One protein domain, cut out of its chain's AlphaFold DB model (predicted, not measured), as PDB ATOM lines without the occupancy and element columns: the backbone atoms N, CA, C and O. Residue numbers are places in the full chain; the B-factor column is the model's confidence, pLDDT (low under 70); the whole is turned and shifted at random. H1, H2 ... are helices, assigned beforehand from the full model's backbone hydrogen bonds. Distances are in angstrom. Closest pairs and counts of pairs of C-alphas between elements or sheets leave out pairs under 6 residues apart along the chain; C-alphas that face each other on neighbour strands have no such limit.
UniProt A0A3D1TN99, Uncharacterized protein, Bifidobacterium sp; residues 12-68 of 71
ATOM      1  N   SER A  12     -40.318  26.247  39.945       84.19
ATOM      2  CA  SER A  12     -39.204  27.162  40.164       84.19
ATOM      3  C   SER A  12     -38.185  27.038  39.031       84.19
ATOM      4  O   SER A  12     -37.965  25.945  38.498       84.19
ATOM      5  N   LYS A  13     -37.533  28.151  38.679       84.44
ATOM      6  CA  LYS A  13     -36.474  28.149  37.661       84.44
ATOM      7  C   LYS A  13     -35.363  27.156  38.018       84.44
ATOM      8  O   LYS A  13     -34.948  26.398  37.155       84.44
ATOM      9  N   GLU A  14     -34.971  27.099  39.289       85.44
ATOM     10  CA  GLU A  14     -33.957  26.165  39.795       85.44
ATOM     11  C   GLU A  14     -34.317  24.701  39.518       85.44
ATOM     12  O   GLU A  14     -33.487  23.947  39.025       85.44
ATOM     13  N   PHE A  15     -35.574  24.310  39.749       86.44
ATOM     14  CA  PHE A  15     -36.032  22.949  39.461       86.44
ATOM     15  C   PHE A  15     -36.025  22.648  37.960       86.44
ATOM     16  O   PHE A  15     -35.667  21.546  37.547       86.44
ATOM     17  N   ARG A  16     -36.408  23.626  37.130       88.00
ATOM     18  CA  ARG A  16     -36.352  23.485  35.671       88.00
ATOM     19  C   ARG A  16     -34.915  23.263  35.195       88.00
ATOM     20  O   ARG A  16     -34.691  22.353  34.402       88.00
ATOM     21  N   ASP A  17     -33.978  24.084  35.668       87.62
ATOM     22  CA  ASP A  17     -32.553  23.994  35.332       87.62
ATOM     23  C   ASP A  17     -31.960  22.645  35.782       87.62
ATOM     24  O   ASP A  17     -31.376  21.940  34.959       87.62
ATOM     25  N   ASP A  18     -32.183  22.221  37.034       89.06
ATOM     26  CA  ASP A  18     -31.707  20.917  37.532       89.06
ATOM     27  C   ASP A  18     -32.298  19.750  36.729       89.06
ATOM     28  O   ASP A  18     -31.582  18.833  36.315       89.06
ATOM     29  N   CYS A  19     -33.596  19.821  36.419       89.56
ATOM     30  CA  CYS A  19     -34.265  18.793  35.639       89.56
ATOM     31  C   CYS A  19     -33.712  18.693  34.216       89.56
ATOM     32  O   CYS A  19     -33.421  17.590  33.754       89.56
ATOM     33  N   MET A  20     -33.517  19.823  33.535       88.31
ATOM     34  CA  MET A  20     -32.932  19.845  32.192       88.31
ATOM     35  C   MET A  20     -31.468  19.393  32.198       88.31
ATOM     36  O   MET A  20     -31.059  18.682  31.280       88.31
ATOM     37  N   ARG A  21     -30.701  19.728  33.244       89.50
ATOM     38  CA  ARG A  21     -29.314  19.279  33.423       89.50
ATOM     39  C   ARG A  21     -29.233  17.758  33.556       89.50
ATOM     40  O   ARG A  21     -28.571  17.114  32.748       89.50
ATOM     41  N   ARG A  22     -29.978  17.168  34.498       89.12
ATOM     42  CA  ARG A  22     -30.027  15.706  34.680       89.12
ATOM     43  C   ARG A  22     -30.602  14.991  33.461       89.12
ATOM     44  O   ARG A  22     -30.171  13.889  33.139       89.12
ATOM     45  N   TYR A  23     -31.564  15.605  32.773       87.31
ATOM     46  CA  TYR A  23     -32.106  15.070  31.527       87.31
ATOM     47  C   TYR A  23     -31.045  15.030  30.415       87.31
ATOM     48  O   TYR A  23     -30.962  14.036  29.696       87.31
ATOM     49  N   ALA A  24     -30.193  16.057  30.308       84.38
ATOM     50  CA  ALA A  24     -29.054  16.063  29.387       84.38
ATOM     51  C   ALA A  24     -27.998  14.997  29.744       84.38
ATOM     52  O   ALA A  24     -27.373  14.437  28.849       84.38
ATOM     53  N   GLU A  25     -27.859  14.654  31.028       88.06
ATOM     54  CA  GLU A  25     -27.028  13.537  31.510       88.06
ATOM     55  C   GLU A  25     -27.654  12.148  31.227       88.06
ATOM     56  O   GLU A  25     -27.059  11.122  31.550       88.06
ATOM     57  N   GLY A  26     -28.842  12.083  30.607       87.31
ATOM     58  CA  GLY A  26     -29.561  10.838  30.295       87.31
ATOM     59  C   GLY A  26     -30.543  10.387  31.381       87.31
ATOM     60  O   GLY A  26     -31.088   9.281  31.316       87.31
ATOM     61  N   GLY A  27     -30.795  11.230  32.382       86.75
ATOM     62  CA  GLY A  27     -31.748  10.971  33.454       86.75
ATOM     63  C   GLY A  27     -33.193  10.905  32.957       86.75
ATOM     64  O   GLY A  27     -33.646  11.718  32.150       86.75
ATOM     65  N   SER A  28     -33.960   9.945  33.478       88.31
ATOM     66  CA  SER A  28     -35.389   9.855  33.178       88.31
ATOM     67  C   SER A  28     -36.156  10.976  33.889       88.31
ATOM     68  O   SER A  28     -36.050  11.102  35.112       88.31
ATOM     69  N   PRO A  29     -37.002  11.749  33.186       86.75
ATOM     70  CA  PRO A  29     -37.739  12.847  33.802       86.75
ATOM     71  C   PRO A  29     -38.693  12.366  34.899       86.75
ATOM     72  O   PRO A  29     -38.863  13.036  35.909       86.75
ATOM     73  N   ALA A  30     -39.253  11.161  34.775       88.12
ATOM     74  CA  ALA A  30     -40.075  10.571  35.829       88.12
ATOM     75  C   ALA A  30     -39.296  10.336  37.138       88.12
ATOM     76  O   ALA A  30     -39.878  10.462  38.216       88.12
ATOM     77  N   ALA A  31     -38.005   9.998  37.052       89.75
ATOM     78  CA  ALA A  31     -37.152   9.789  38.220       89.75
ATOM     79  C   ALA A  31     -36.832  11.119  38.912       89.75
ATOM     80  O   ALA A  31     -37.053  11.238  40.112       89.75
ATOM     81  N   ILE A  32     -36.450  12.141  38.140       90.31
ATOM     82  CA  ILE A  32     -36.135  13.482  38.658       90.31
ATOM     83  C   ILE A  32     -37.347  14.086  39.381       90.31
ATOM     84  O   ILE A  32     -37.244  14.589  40.498       90.31
ATOM     85  N   PHE A  33     -38.526  13.995  38.763       88.62
ATOM     86  CA  PHE A  33     -39.766  14.483  39.361       88.62
ATOM     87  C   PHE A  33     -40.139  13.703  40.629       88.62
ATOM     88  O   PHE A  33     -40.562  14.307  41.610       88.62
ATOM     89  N   ARG A  34     -39.927  12.380  40.654       90.06
ATOM     90  CA  ARG A  34     -40.124  11.564  41.860       90.06
ATOM     91  C   ARG A  34     -39.170  11.960  42.989       90.06
ATOM     92  O   ARG A  34     -39.626  12.079  44.122       90.06
ATOM     93  N   GLU A  35     -37.889  12.177  42.695       88.12
ATOM     94  CA  GLU A  35     -36.893  12.620  43.684       88.12
ATOM     95  C   GLU A  35     -37.252  13.981  44.293       88.12
ATOM     96  O   GLU A  35     -37.066  14.192  45.487       88.12
ATOM     97  N   ALA A  36     -37.845  14.876  43.502       85.38
ATOM     98  CA  ALA A  36     -38.333  16.171  43.969       85.38
ATOM     99  C   ALA A  36     -39.696  16.119  44.692       85.38
ATOM    100  O   ALA A  36     -40.271  17.163  44.997       85.38
ATOM    101  N   GLY A  37     -40.251  14.927  44.942       85.62
ATOM    102  CA  GLY A  37     -41.556  14.750  45.593       85.62
ATOM    103  C   GLY A  37     -42.764  14.999  44.681       85.62
ATOM    104  O   GLY A  37     -43.909  14.945  45.127       85.62
ATOM    105  N   LEU A  38     -42.533  15.227  43.391       84.62
ATOM    106  CA  LEU A  38     -43.541  15.453  42.358       84.62
ATOM    107  C   LEU A  38     -43.781  14.163  41.567       84.62
ATOM    108  O   LEU A  38     -43.624  14.129  40.349       84.62
ATOM    109  N   ASP A  39     -44.129  13.070  42.252       85.94
ATOM    110  CA  ASP A  39     -44.240  11.767  41.592       85.94
ATOM    111  C   ASP A  39     -45.245  11.824  40.417       85.94
ATOM    112  O   ASP A  39     -46.360  12.342  40.576       85.94
ATOM    113  N   PRO A  40     -44.904  11.276  39.235       83.75
ATOM    114  CA  PRO A  40     -45.799  11.233  38.079       83.75
ATOM    115  C   PRO A  40     -47.151  10.553  38.344       83.75
ATOM    116  O   PRO A  40     -48.080  10.740  37.558       83.75
ATOM    117  N   LYS A  41     -47.312   9.797  39.434       86.06
ATOM    118  CA  LYS A  41     -48.610   9.292  39.908       86.06
ATOM    119  C   LYS A  41     -49.523  10.390  40.467       86.06
ATOM    120  O   LYS A  41     -50.735  10.248  40.367       86.06
ATOM    121  N   ILE A  42     -48.963  11.462  41.030       85.62
ATOM    122  CA  ILE A  42     -49.704  12.589  41.621       85.62
ATOM    123  C   ILE A  42     -49.991  13.651  40.557       85.62
ATOM    124  O   ILE A  42     -51.132  14.057  40.360       85.62
ATOM    125  N   ILE A  43     -48.957  14.084  39.832       84.50
ATOM    126  CA  ILE A  43     -49.082  15.136  38.807       84.50
ATOM    127  C   ILE A  43     -49.516  14.598  37.435       84.50
ATOM    128  O   ILE A  43     -50.036  15.347  36.607       84.50
ATOM    129  N   GLY A  44     -49.339  13.303  37.187       86.44
ATOM    130  CA  GLY A  44     -49.663  12.636  35.930       86.44
ATOM    131  C   GLY A  44     -48.465  12.535  34.982       86.44
ATOM    132  O   GLY A  44     -47.861  13.539  34.601       86.44
ATOM    133  N   TYR A  45     -48.186  11.321  34.501       88.88
ATOM    134  CA  TYR A  45     -47.115  11.034  33.536       88.88
ATOM    135  C   TYR A  45     -47.163  11.943  32.298       88.88
ATOM    136  O   TYR A  45     -46.164  12.554  31.932       88.88
ATOM    137  N   LYS A  46     -48.352  12.138  31.713       88.50
ATOM    138  CA  LYS A  46     -48.548  13.032  30.557       88.50
ATOM    139  C   LYS A  46     -48.206  14.497  30.839       88.50
ATOM    140  O   LYS A  46     -47.935  15.245  29.897       88.50
ATOM    141  N   ARG A  47     -48.275  14.951  32.097       87.88
ATOM    142  CA  ARG A  47     -47.842  16.309  32.459       87.88
ATOM    143  C   ARG A  47     -46.327  16.401  32.488       87.88
ATOM    144  O   ARG A  47     -45.806  17.366  31.939       87.88
ATOM    145  N   VAL A  48     -45.650  15.399  33.050       88.56
ATOM    146  CA  VAL A  48     -44.181  15.321  33.057       88.56
ATOM    147  C   VAL A  48     -43.647  15.342  31.625       88.56
ATOM    148  O   VAL A  48     -42.852  16.215  31.292       88.56
ATOM    149  N   GLU A  49     -44.171  14.481  30.743       89.06
ATOM    150  CA  GLU A  49     -43.770  14.454  29.326       89.06
ATOM    151  C   GLU A  49     -43.940  15.822  28.643       89.06
ATOM    152  O   GLU A  49     -43.019  16.317  27.992       89.06
ATOM    153  N   ARG A  50     -45.100  16.472  28.825       89.62
ATOM    154  CA  ARG A  50     -45.366  17.793  28.232       89.62
ATOM    155  C   ARG A  50     -44.477  18.896  28.798       89.62
ATOM    156  O   ARG A  50     -44.108  19.790  28.043       89.62
ATOM    157  N   CYS A  51     -44.138  18.858  30.088       88.38
ATOM    158  CA  CYS A  51     -43.241  19.850  30.688       88.38
ATOM    159  C   CYS A  51     -41.843  19.759  30.075       88.38
ATOM    160  O   CYS A  51     -41.318  20.779  29.645       88.38
ATOM    161  N   ILE A  52     -41.298  18.548  29.948       88.44
ATOM    162  CA  ILE A  52     -39.983  18.325  29.332       88.44
ATOM    163  C   ILE A  52     -39.985  18.744  27.865       88.44
ATOM    164  O   ILE A  52     -39.083  19.459  27.439       88.44
ATOM    165  N   ALA A  53     -41.012  18.363  27.097       89.12
ATOM    166  CA  ALA A  53     -41.130  18.776  25.699       89.12
ATOM    167  C   ALA A  53     -41.156  20.307  25.557       89.12
ATOM    168  O   ALA A  53     -40.472  20.857  24.695       89.12
ATOM    169  N   ARG A  54     -41.895  20.995  26.439       87.75
ATOM    170  CA  ARG A  54     -41.949  22.459  26.459       87.75
ATOM    171  C   ARG A  54     -40.600  23.073  26.824       87.75
ATOM    172  O   ARG A  54     -40.132  23.947  26.112       87.75
ATOM    173  N   TRP A  55     -39.964  22.611  27.897       88.56
ATOM    174  CA  TRP A  55     -38.676  23.149  28.339       88.56
ATOM    175  C   TRP A  55     -37.560  22.883  27.338       88.56
ATOM    176  O   TRP A  55     -36.691  23.727  27.171       88.56
ATOM    177  N   LYS A  56     -37.607  21.753  26.631       86.25
ATOM    178  CA  LYS A  56     -36.691  21.459  25.532       86.25
ATOM    179  C   LYS A  56     -36.854  22.448  24.378       86.25
ATOM    180  O   LYS A  56     -35.844  22.903  23.856       86.25
ATOM    181  N   ALA A  57     -38.091  22.792  24.007       87.69
ATOM    182  CA  ALA A  57     -38.356  23.829  23.010       87.69
ATOM    183  C   ALA A  57     -37.852  25.202  23.488       87.69
ATOM    184  O   ALA A  57     -37.027  25.800  22.811       87.69
ATOM    185  N   GLU A  58     -38.219  25.616  24.708       85.62
ATOM    186  CA  GLU A  58     -37.771  26.890  25.297       85.62
ATOM    187  C   GLU A  58     -36.231  26.977  25.387       85.62
ATOM    188  O   GLU A  58     -35.653  28.044  25.192       85.62
ATOM    189  N   ASN A  59     -35.546  25.866  25.686       82.75
ATOM    190  CA  ASN A  59     -34.083  25.818  25.753       82.75
ATOM    191  C   ASN A  59     -33.430  25.862  24.365       82.75
ATOM    192  O   ASN A  59     -32.371  26.460  24.214       82.75
ATOM    193  N   ALA A  60     -34.050  25.248  23.354       80.69
ATOM    194  CA  ALA A  60     -33.587  25.335  21.971       80.69
ATOM    195  C   ALA A  60     -33.751  26.758  21.412       80.69
ATOM    196  O   ALA A  60     -32.843  27.263  20.760       80.69
ATOM    197  N   GLU A  61     -34.868  27.419  21.718       80.38
ATOM    198  CA  GLU A  61     -35.101  28.825  21.369       80.38
ATOM    199  C   GLU A  61     -34.079  29.744  22.053       80.38
ATOM    200  O   GLU A  61     -33.487  30.597  21.399       80.38
ATOM    201  N   LYS A  62     -33.805  29.533  23.349       74.94
ATOM    202  CA  LYS A  62     -32.754  30.267  24.075       74.94
ATOM    203  C   LYS A  62     -31.368  30.065  23.470       74.94
ATOM    204  O   LYS A  62     -30.676  31.048  23.245       74.94
ATOM    205  N   ALA A  63     -30.999  28.821  23.164       72.44
ATOM    206  CA  ALA A  63     -29.709  28.516  22.555       72.44
ATOM    207  C   ALA A  63     -29.545  29.181  21.176       72.44
ATOM    208  O   ALA A  63     -28.462  29.664  20.864       72.44
ATOM    209  N   ALA A  64     -30.615  29.253  20.374       73.12
ATOM    210  CA  ALA A  64     -30.602  29.971  19.099       73.12
ATOM    211  C   ALA A  64     -30.417  31.488  19.294       73.12
ATOM    212  O   ALA A  64     -29.601  32.104  18.615       73.12
ATOM    213  N   GLN A  65     -31.108  32.082  20.273       69.25
ATOM    214  CA  GLN A  65     -30.969  33.508  20.590       69.25
ATOM    215  C   GLN A  65     -29.588  33.875  21.153       69.25
ATOM    216  O   GLN A  65     -29.079  34.956  20.871       69.25
ATOM    217  N   GLU A  66     -28.971  32.995  21.946       65.31
ATOM    218  CA  GLU A  66     -27.613  33.199  22.467       65.31
ATOM    219  C   GLU A  66     -26.548  33.127  21.361       65.31
ATOM    220  O   GLU A  66     -25.541  33.826  21.458       65.31
ATOM    221  N   GLN A  67     -26.779  32.339  20.303       59.06
ATOM    222  CA  GLN A  67     -25.901  32.284  19.128       59.06
ATOM    223  C   GLN A  67     -26.011  33.548  18.261       59.06
ATOM    224  O   GLN A  67     -24.982  34.104  17.897       59.06
ATOM    225  N   GLU A  68     -27.222  34.056  18.004       60.62
ATOM    226  CA  GLU A  68     -27.428  35.320  17.265       60.62
ATOM    227  C   GLU A  68     -26.911  36.557  18.017       60.62
ATOM    228  O   GLU A  68     -26.532  37.540  17.394       60.62
TER     229      GLU A  68
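Overview. This is residues 12 to 68 of the 71 residues of an uncharacterized protein of Bifidobacterium sp (UniProt A0A3D1TN99). One long helix, H4, makes the length of the model; H1 crosses it nearly at a right angle, and the short H2 packs on both H1 and the first third of H4. H3, a single short turn, lies at the corner where the chain turns into H4, and the last residues of H4, 60 to 68, stick out free of the body. The printed part has 57 residues, with four named helices in the order H1, H2, H3, H4 and no named strand; the class is all helix. It is only just compact, close to loose, with a radius of gyration of the C-alphas of 12.0 A, and elongated, spanning 40 by 21 by 19 A.

Along the chain. H1 is residues 13 to 24, 16.4 A from first to last C-alpha, beginning at C-alpha 13 at (-36.474, 28.149, 37.661). H2 is residues 29 to 35, 9.9 A long, with C-alpha 29 at (-37.739, 12.847, 33.802). H3 is residues 40 to 43, 5.2 A long. H4 is residues 45 to 68, 35.2 A long, ending at C-alpha 68 at (-27.428, 35.320, 17.265).

Arrangement. The helix packing is mostly crossed, with no touching pair that has a tilt at a shallow one. H1 touches H2 with its residues 19 to 23 alone; the closest C-alphas are those of Cys 19 and Ile 32, 6.4 A apart. These two stand at a steep tilt of 56 degrees and run opposite ways. H1, with residues 16 to 20 alone, touches residues 52 to 56 of H4, about perpendicular at 89 degrees; the closest C-alphas are those of Met 20 and Trp 55, 7.7 A apart. H2 touches H4 at residues 45 to 52 of H4 alone, closest at the C-alphas of Ala 30 and Val 48, 6.9 A apart, and only just about perpendicular at 71 degrees. H2 and H3 only just touch, with 3 pairs of C-alphas within 8 A, and only at the corner by their link; the closest C-alphas are those of Ala 30 and Pro 40, 6.2 A apart. H3 and H4 are close but not clearly touching, closest at the C-alphas of Pro 40 and Val 48, 6.7 A apart. H1 and H3 are apart. In H1, H2 and H4 every O i to N i+4 pair is within hydrogen-bond range, while H3 is too short for such a pair.

Size, cuts and confidence. The C-alphas farthest apart are those of Lys 41 and Glu 68, 40.5 A. Without the free residues 60 to 68, the body spans 26 by 21 by 18 A. The printed part has no cut, and its three links are tight. Mean pLDDT of the printed part is 84.7; residues 65 to 68 are under 70.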